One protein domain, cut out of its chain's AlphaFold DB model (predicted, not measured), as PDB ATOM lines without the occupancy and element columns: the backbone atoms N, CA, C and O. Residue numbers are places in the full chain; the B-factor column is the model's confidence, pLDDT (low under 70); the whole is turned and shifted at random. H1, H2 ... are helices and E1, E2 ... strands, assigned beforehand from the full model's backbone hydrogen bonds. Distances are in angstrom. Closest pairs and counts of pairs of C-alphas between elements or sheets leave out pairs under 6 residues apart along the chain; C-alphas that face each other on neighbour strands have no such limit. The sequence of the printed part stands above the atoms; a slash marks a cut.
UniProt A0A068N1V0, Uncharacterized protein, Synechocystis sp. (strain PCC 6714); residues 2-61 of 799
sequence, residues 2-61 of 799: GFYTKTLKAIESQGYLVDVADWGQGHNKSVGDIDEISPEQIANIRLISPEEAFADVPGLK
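This is residues 2 to 61 of the 799 residues of an uncharacterized protein of Synechocystis sp. (strain PCC 6714) (UniProt A0A068N1V0). A short ribbon of two antiparallel strands, E1 beside E2, lies in the middle of a loose structure, with H1 toward one end of the longest axis, H2 toward the other end, and H3 just past the end of E2, near the start of E1. The three helices form no bundle; a wide loop of residues 23 to 38 joins E1 to H2, and residues 10 to 15, of which 10 to 12 belong to H1, stick out. The printed part has 60 residues, with three named helices and two named strands in the order H1, E1, H2, E2, H3, and one sheet of order E1 - E2, antiparallel. The class is mixed, helices and strands, but under half of the residues are in named elements. The whole is loose, with a radius of gyration of the C-alphas of 13.0 A and spans of 34 by 28 by 17 A.

Find C-alpha 4 at (27.293, 13.189, 18.703); from there H1, residues 4 to 12, runs 12.2 A to C-alpha 12. Go on to C-alpha 20 at (28.913, 21.780, 11.230), where E1, residues 20 to 22, begins its 6.2 A. Past the loop you reach H2, residues 39 to 42, 5.0 A long, and then E2, residues 46 to 48, 6.0 A long. H3, residues 50 to 55, runs 8.8 A and ends at C-alpha 55, at (39.434, 15.095, 11.037).

Begin at the sheet, where E1 and E2 are antiparallel neighbours with 138 degrees between their directions. Look at C-alphas 21 and 47, which face each other at 4.7 A. N 20 and O 48 are within hydrogen-bond range at 2.8 A, and so are N 46 and O 22 at 2.9 A. Next look from E1 to H3: their closest C-alphas, those of Val 20 and Pro 50, are 5.9 A apart. H1 touches no helix, and it is apart from H3 only just, at 8.2 A between their closest C-alphas. H2 is apart from H1 and from H3. In H1 and H3 every O i to N i+4 pair is within hydrogen-bond range; H2 is too short for such a pair, and its one O i to N i+3 pair is within range.

The two C-alphas farthest apart are those of Gly 15 and Ser 30, at 35.4 A. The printed part has no cut. The link from E1 to H2 is long, with 16 residues, while those from H2 to E2 and from E2 to H3 are tight. The mean pLDDT of the printed part is 70.9; look for values under 70 at residues 2 to 7, 26 to 30, 51 and 53 to 61.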
ATOM      1  N   GLY A   2      30.345   8.933  21.322       45.50
ATOM      2  CA  GLY A   2      29.196   8.092  20.936       45.50
ATOM      3  C   GLY A   2      27.808   8.754  20.991       45.50
ATOM      4  O   GLY A   2      26.859   8.173  20.482       45.50
ATOM      5  N   PHE A   3      27.681   9.946  21.584       44.09
ATOM      6  CA  PHE A   3      26.445  10.734  21.588       44.09
ATOM      7  C   PHE A   3      26.298  11.562  20.296       44.09
ATOM      8  O   PHE A   3      25.307  11.410  19.596       44.09
ATOM      9  N   TYR A   4      27.322  12.334  19.902       59.25
ATOM     10  CA  TYR A   4      27.293  13.189  18.703       59.25
ATOM     11  C   TYR A   4      27.162  12.399  17.395       59.25
ATOM     12  O   TYR A   4      26.342  12.745  16.553       59.25
ATOM     13  N   THR A   5      27.878  11.279  17.248       58.47
ATOM     14  CA  THR A   5      27.765  10.421  16.053       58.47
ATOM     15  C   THR A   5      26.393   9.746  15.949       58.47
ATOM     16  O   THR A   5      25.907   9.501  14.849       58.47
ATOM     17  N   LYS A   6      25.742   9.447  17.085       62.47
ATOM     18  CA  LYS A   6      24.367   8.922  17.099       62.47
ATOM     19  C   LYS A   6      23.357   9.997  16.712       62.47
ATOM     20  O   LYS A   6      22.444   9.698  15.954       62.47
ATOM     21  N   THR A   7      23.540  11.225  17.193       68.94
ATOM     22  CA  THR A   7      22.690  12.366  16.835       68.94
ATOM     23  C   THR A   7      22.799  12.704  15.349       68.94
ATOM     24  O   THR A   7      21.773  12.841  14.696       68.94
ATOM     25  N   LEU A   8      24.014  12.744  14.793       70.31
ATOM     26  CA  LEU A   8      24.237  12.993  13.362       70.31
ATOM     27  C   LEU A   8      23.570  11.924  12.491       70.31
ATOM     28  O   LEU A   8      22.740  12.256  11.652       70.31
ATOM     29  N   LYS A   9      23.808  10.640  12.786       70.31
ATOM     30  CA  LYS A   9      23.159   9.534  12.065       70.31
ATOM     31  C   LYS A   9      21.636   9.546  12.199       70.31
ATOM     32  O   LYS A   9      20.941   9.154  11.268       70.31
ATOM     33  N   ALA A  10      21.100   9.978  13.342       70.62
ATOM     34  CA  ALA A  10      19.658  10.108  13.533       70.62
ATOM     35  C   ALA A  10      19.063  11.223  12.658       70.62
ATOM     36  O   ALA A  10      17.994  11.027  12.082       70.62
ATOM     37  N   ILE A  11      19.757  12.353  12.510       72.56
ATOM     38  CA  ILE A  11      19.320  13.468  11.659       72.56
ATOM     39  C   ILE A  11      19.448  13.100  10.172       72.56
ATOM     40  O   ILE A  11      18.500  13.281   9.409       72.56
ATOM     41  N   GLU A  12      20.561  12.480   9.774       78.62
ATOM     42  CA  GLU A  12      20.776  11.980   8.408       78.62
ATOM     43  C   GLU A  12      19.753  10.903   8.023       78.62
ATOM     44  O   GLU A  12      19.247  10.893   6.900       78.62
ATOM     45  N   SER A  13      19.361  10.031   8.963       73.25
ATOM     46  CA  SER A  13      18.327   9.010   8.727       73.25
ATOM     47  C   SER A  13      16.940   9.587   8.427       73.25
ATOM     48  O   SER A  13      16.081   8.880   7.902       73.25
ATOM     49  N   GLN A  14      16.723  10.871   8.728       79.69
ATOM     50  CA  GLN A  14      15.504  11.608   8.392       79.69
ATOM     51  C   GLN A  14      15.615  12.358   7.051       79.69
ATOM     52  O   GLN A  14      14.696  13.083   6.681       79.69
ATOM     53  N   GLY A  15      16.708  12.163   6.302       80.94
ATOM     54  CA  GLY A  15      16.919  12.737   4.969       80.94
ATOM     55  C   GLY A  15      17.481  14.160   4.966       80.94
ATOM     56  O   GLY A  15      17.490  14.802   3.917       80.94
ATOM     57  N   TYR A  16      17.943  14.661   6.114       79.56
ATOM     58  CA  TYR A  16      18.582  15.972   6.214       79.56
ATOM     59  C   TYR A  16      20.090  15.868   5.979       79.56
ATOM     60  O   TYR A  16      20.747  14.965   6.494       79.56
ATOM     61  N   LEU A  17      20.636  16.828   5.233       79.25
ATOM     62  CA  LEU A  17      22.075  17.070   5.169       79.25
ATOM     63  C   LEU A  17      22.468  17.935   6.367       79.25
ATOM     64  O   LEU A  17      21.770  18.904   6.679       79.25
ATOM     65  N   VAL A  18      23.547  17.564   7.053       80.69
ATOM     66  CA  VAL A  18      24.014  18.256   8.256       80.69
ATOM     67  C   VAL A  18      25.386  18.845   7.992       80.69
ATOM     68  O   VAL A  18      26.321  18.100   7.722       80.69
ATOM     69  N   ASP A  19      25.498  20.160   8.153       82.94
ATOM     70  CA  ASP A  19      26.773  20.869   8.177       82.94
ATOM     71  C   ASP A  19      27.104  21.302   9.611       82.94
ATOM     72  O   ASP A  19      26.215  21.603  10.416       82.94
ATOM     73  N   VAL A  20      28.394  21.338   9.935       80.88
ATOM     74  CA  VAL A  20      28.913  21.780  11.230       80.88
ATOM     75  C   VAL A  20      29.469  23.189  11.081       80.88
ATOM     76  O   VAL A  20      30.308  23.447  10.225       80.88
ATOM     77  N   ALA A  21      29.003  24.109  11.922       83.31
ATOM     78  CA  ALA A  21      29.572  25.445  12.010       83.31
ATOM     79  C   ALA A  21      30.904  25.392  12.774       83.31
ATOM     80  O   ALA A  21      30.928  25.012  13.943       83.31
ATOM     81  N   ASP A  22      31.992  25.787  12.121       83.06
ATOM     82  CA  ASP A  22      33.325  25.896  12.701       83.06
ATOM     83  C   ASP A  22      33.794  27.357  12.728       83.06
ATOM     84  O   ASP A  22      33.825  28.057  11.712       83.06
ATOM     85  N   TRP A  23      34.166  27.807  13.924       84.50
ATOM     86  CA  TRP A  23      34.786  29.107  14.191       84.50
ATOM     87  C   TRP A  23      36.052  28.992  15.051       84.50
ATOM     88  O   TRP A  23      36.509  29.977  15.632       84.50
ATOM     89  N   GLY A  24      36.642  27.793  15.137       73.56
ATOM     90  CA  GLY A  24      37.922  27.551  15.806       73.56
ATOM     91  C   GLY A  24      37.840  27.100  17.268       73.56
ATOM     92  O   GLY A  24      38.883  26.866  17.886       73.56
ATOM     93  N   GLN A  25      36.637  26.927  17.826       70.12
ATOM     94  CA  GLN A  25      36.431  26.520  19.224       70.12
ATOM     95  C   GLN A  25      37.046  25.141  19.550       70.12
ATOM     96  O   GLN A  25      37.572  24.928  20.642       70.12
ATOM     97  N   GLY A  26      37.048  24.212  18.586       61.81
ATOM     98  CA  GLY A  26      37.632  22.871  18.737       61.81
ATOM     99  C   GLY A  26      39.168  22.831  18.743       61.81
ATOM    100  O   GLY A  26      39.753  21.845  19.195       61.81
ATOM    101  N   HIS A  27      39.824  23.904  18.286       64.00
ATOM    102  CA  HIS A  27      41.281  23.976  18.130       64.00
ATOM    103  C   HIS A  27      41.958  24.849  19.194       64.00
ATOM    104  O   HIS A  27      43.138  24.651  19.488       64.00
ATOM    105  N   ASN A  28      41.230  25.795  19.802       62.41
ATOM    106  CA  ASN A  28      41.766  26.691  20.822       62.41
ATOM    107  C   ASN A  28      40.725  27.021  21.907       62.41
ATOM    108  O   ASN A  28      39.727  27.686  21.648       62.41
ATOM    109  N   LYS A  29      41.019  26.636  23.156       62.72
ATOM    110  CA  LYS A  29      40.159  26.881  24.332       62.72
ATOM    111  C   LYS A  29      39.982  28.361  24.702       62.72
ATOM    112  O   LYS A  29      39.206  28.653  25.601       62.72
ATOM    113  N   SER A  30      40.719  29.280  24.074       68.56
ATOM    114  CA  SER A  30      40.546  30.724  24.275       68.56
ATOM    115  C   SER A  30      39.472  31.347  23.372       68.56
ATOM    116  O   SER A  30      39.307  32.564  23.396       68.56
ATOM    117  N   VAL A  31      38.807  30.553  22.528       73.31
ATOM    118  CA  VAL A  31      37.691  30.992  21.679       73.31
ATOM    119  C   VAL A  31      36.389  30.691  22.423       73.31
ATOM    120  O   VAL A  31      36.176  29.548  22.825       73.31
ATOM    121  N   GLY A  32      35.567  31.722  22.645       71.12
ATOM    122  CA  GLY A  32      34.299  31.621  23.374       71.12
ATOM    123  C   GLY A  32      33.236  30.785  22.654       71.12
ATOM    124  O   GLY A  32      33.386  30.437  21.474       71.12
ATOM    125  N   ASP A  33      32.165  30.467  23.383       80.62
ATOM    126  CA  ASP A  33      30.974  29.803  22.839       80.62
ATOM    127  C   ASP A  33      30.299  30.656  21.739       80.62
ATOM    128  O   ASP A  33      30.632  31.825  21.532       80.62
ATOM    129  N   ILE A  34      29.359  30.081  20.978       78.50
ATOM    130  CA  ILE A  34      28.723  30.765  19.830       78.50
ATOM    131  C   ILE A  34      27.987  32.060  20.222       78.50
ATOM    132  O   ILE A  34      27.819  32.961  19.403       78.50
ATOM    133  N   ASP A  35      27.549  32.163  21.471       81.25
ATOM    134  CA  ASP A  35      26.925  33.341  22.070       81.25
ATOM    135  C   ASP A  35      27.938  34.338  22.662       81.25
ATOM    136  O   ASP A  35      27.560  35.449  23.035       81.25
ATOM    137  N   GLU A  36      29.226  33.987  22.680       81.94
ATOM    138  CA  GLU A  36      30.333  34.793  23.208       81.94
ATOM    139  C   GLU A  36      31.277  35.333  22.115       81.94
ATOM    140  O   GLU A  36      32.212  36.083  22.411       81.94
ATOM    141  N   ILE A  37      31.056  34.977  20.844       82.44
ATOM    142  CA  ILE A  37      31.875  35.456  19.722       82.44
ATOM    143  C   ILE A  37      31.412  36.819  19.190       82.44
ATOM    144  O   ILE A  37      30.227  37.143  19.127       82.44
ATOM    145  N   SER A  38      32.377  37.639  18.768       80.25
ATOM    146  CA  SER A  38      32.112  38.962  18.194       80.25
ATOM    147  C   SER A  38      31.413  38.876  16.822       80.25
ATOM    148  O   SER A  38      31.585  37.891  16.098       80.25
ATOM    149  N   PRO A  39      30.688  39.925  16.387       78.38
ATOM    150  CA  PRO A  39      30.063  39.968  15.057       78.38
ATOM    151  C   PRO A  39      31.040  39.728  13.892       78.38
ATOM    152  O   PRO A  39      30.671  39.152  12.871       78.38
ATOM    153  N   GLU A  40      32.301  40.127  14.054       77.06
ATOM    154  CA  GLU A  40      33.376  39.912  13.077       77.06
ATOM    155  C   GLU A  40      33.816  38.440  13.012       77.06
ATOM    156  O   GLU A  40      34.200  37.949  11.952       77.06
ATOM    157  N   GLN A  41      33.721  37.702  14.121       76.00
ATOM    158  CA  GLN A  41      33.975  36.259  14.163       76.00
ATOM    159  C   GLN A  41      32.802  35.460  13.595       76.00
ATOM    160  O   GLN A  41      33.033  34.483  12.885       76.00
ATOM    161  N   ILE A  42      31.562  35.914  13.810       79.94
ATOM    162  CA  ILE A  42      30.365  35.314  13.195       79.94
ATOM    163  C   ILE A  42      30.471  35.346  11.664       79.94
ATOM    164  O   ILE A  42      30.164  34.357  11.001       79.94
ATOM    165  N   ALA A  43      30.976  36.446  11.096       77.81
ATOM    166  CA  ALA A  43      31.180  36.579   9.652       77.81
ATOM    167  C   ALA A  43      32.219  35.597   9.069       77.81
ATOM    168  O   ALA A  43      32.269  35.417   7.854       77.81
ATOM    169  N   ASN A  44      33.035  34.963   9.917       80.56
ATOM    170  CA  ASN A  44      34.079  34.017   9.526       80.56
ATOM    171  C   ASN A  44      33.726  32.550   9.831       80.56
ATOM    172  O   ASN A  44      34.568  31.679   9.605       80.56
ATOM    173  N   ILE A  45      32.510  32.265  10.320       86.12
ATOM    174  CA  ILE A  45      32.035  30.893  10.536       86.12
ATOM    175  C   ILE A  45      32.044  30.143   9.203       86.12
ATOM    176  O   ILE A  45      31.477  30.599   8.207       86.12
ATOM    177  N   ARG A  46      32.661  28.961   9.196       85.38
ATOM    178  CA  ARG A  46      32.632  28.040   8.059       85.38
ATOM    179  C   ARG A  46      31.652  26.920   8.340       85.38
ATOM    180  O   ARG A  46      31.643  26.370   9.430       85.38
ATOM    181  N   LEU A  47      30.843  26.579   7.348       84.75
ATOM    182  CA  LEU A  47      30.082  25.338   7.364       84.75
ATOM    183  C   LEU A  47      30.968  24.263   6.744       84.75
ATOM    184  O   LEU A  47      31.352  24.381   5.581       84.75
ATOM    185  N   ILE A  48      31.338  23.278   7.549       81.81
ATOM    186  CA  ILE A  48      32.171  22.146   7.151       81.81
ATOM    187  C   ILE A  48      31.369  20.858   7.272       81.81
ATOM    188  O   ILE A  48      30.393  20.786   8.029       81.81
ATOM    189  N   SER A  49      31.777  19.827   6.539       78.88
ATOM    190  CA  SER A  49      31.121  18.532   6.684       78.88
ATOM    191  C   SER A  49      31.404  17.946   8.078       78.88
ATOM    192  O   SER A  49      32.431  18.254   8.696       78.88
ATOM    193  N   PRO A  50      30.542  17.054   8.597       72.19
ATOM    194  CA  PRO A  50      30.838  16.333   9.829       72.19
ATOM    195  C   PRO A  50      32.175  15.581   9.746       72.19
ATOM    196  O   PRO A  50      32.913  15.518  10.722       72.19
ATOM    197  N   GLU A  51      32.522  15.051   8.573       66.88
ATOM    198  CA  GLU A  51      33.774  14.330   8.324       66.88
ATOM    199  C   GLU A  51      35.001  15.243   8.464       66.88
ATOM    200  O   GLU A  51      35.981  14.851   9.099       66.88
ATOM    201  N   GLU A  52      34.924  16.471   7.943       70.69
ATOM    202  CA  GLU A  52      35.955  17.503   8.098       70.69
ATOM    203  C   GLU A  52      36.071  17.962   9.560       70.69
ATOM    204  O   GLU A  52      37.176  18.032  10.097       70.69
ATOM    205  N   ALA A  53      34.944  18.160  10.252       69.19
ATOM    206  CA  ALA A  53      34.922  18.575  11.658       69.19
ATOM    207  C   ALA A  53      35.583  17.558  12.608       69.19
ATOM    208  O   ALA A  53      36.138  17.930  13.644       69.19
ATOM    209  N   PHE A  54      35.537  16.264  12.275       64.50
ATOM    210  CA  PHE A  54      36.155  15.206  13.081       64.50
ATOM    211  C   PHE A  54      37.591  14.856  12.660       64.50
ATOM    212  O   PHE A  54      38.256  14.123  13.398       64.50
ATOM    213  N   ALA A  55      38.083  15.369  11.528       60.94
ATOM    214  CA  ALA A  55      39.434  15.095  11.037       60.94
ATOM    215  C   ALA A  55      40.526  15.849  11.824       60.94
ATOM    216  O   ALA A  55      41.606  15.295  12.040       60.94
ATOM    217  N   ASP A  56      40.229  17.059  12.314       52.50
ATOM    218  CA  ASP A  56      41.224  17.983  12.890       52.50
ATOM    219  C   ASP A  56      41.207  18.088  14.433       52.50
ATOM    220  O   ASP A  56      41.846  18.970  15.012       52.50
ATOM    221  N   VAL A  57      40.519  17.184  15.144       55.09
ATOM    222  CA  VAL A  57      40.510  17.177  16.622       55.09
ATOM    223  C   VAL A  57      41.824  16.581  17.170       55.09
ATOM    224  O   VAL A  57      42.058  15.372  17.032       55.09
ATOM    225  N   PRO A  58      42.690  17.364  17.850       41.19
ATOM    226  CA  PRO A  58      43.966  16.867  18.360       41.19
ATOM    227  C   PRO A  58      43.745  15.821  19.461       41.19
ATOM    228  O   PRO A  58      43.118  16.098  20.482       41.19
ATOM    229  N   GLY A  59      44.283  14.613  19.266       45.56
ATOM    230  CA  GLY A  59      44.169  13.497  20.216       45.56
ATOM    231  C   GLY A  59      43.268  12.350  19.756       45.56
ATOM    232  O   GLY A  59      43.204  11.328  20.435       45.56
ATOM    233  N   LEU A  60      42.630  12.465  18.590       42.09
ATOM    234  CA  LEU A  60      41.783  11.410  18.044       42.09
ATOM    235  C   LEU A  60      42.572  10.478  17.114       42.09
ATOM    236  O   LEU A  60      42.510  10.559  15.889       42.09
ATOM    237  N   LYS A  61      43.325   9.537  17.690       44.44
ATOM    238  CA  LYS A  61      43.666   8.329  16.928       44.44
ATOM    239  C   LYS A  61      42.349   7.584  16.709       44.44
ATOM    240  O   LYS A  61      41.622   7.348  17.668       44.44
TER     241      LYS A  61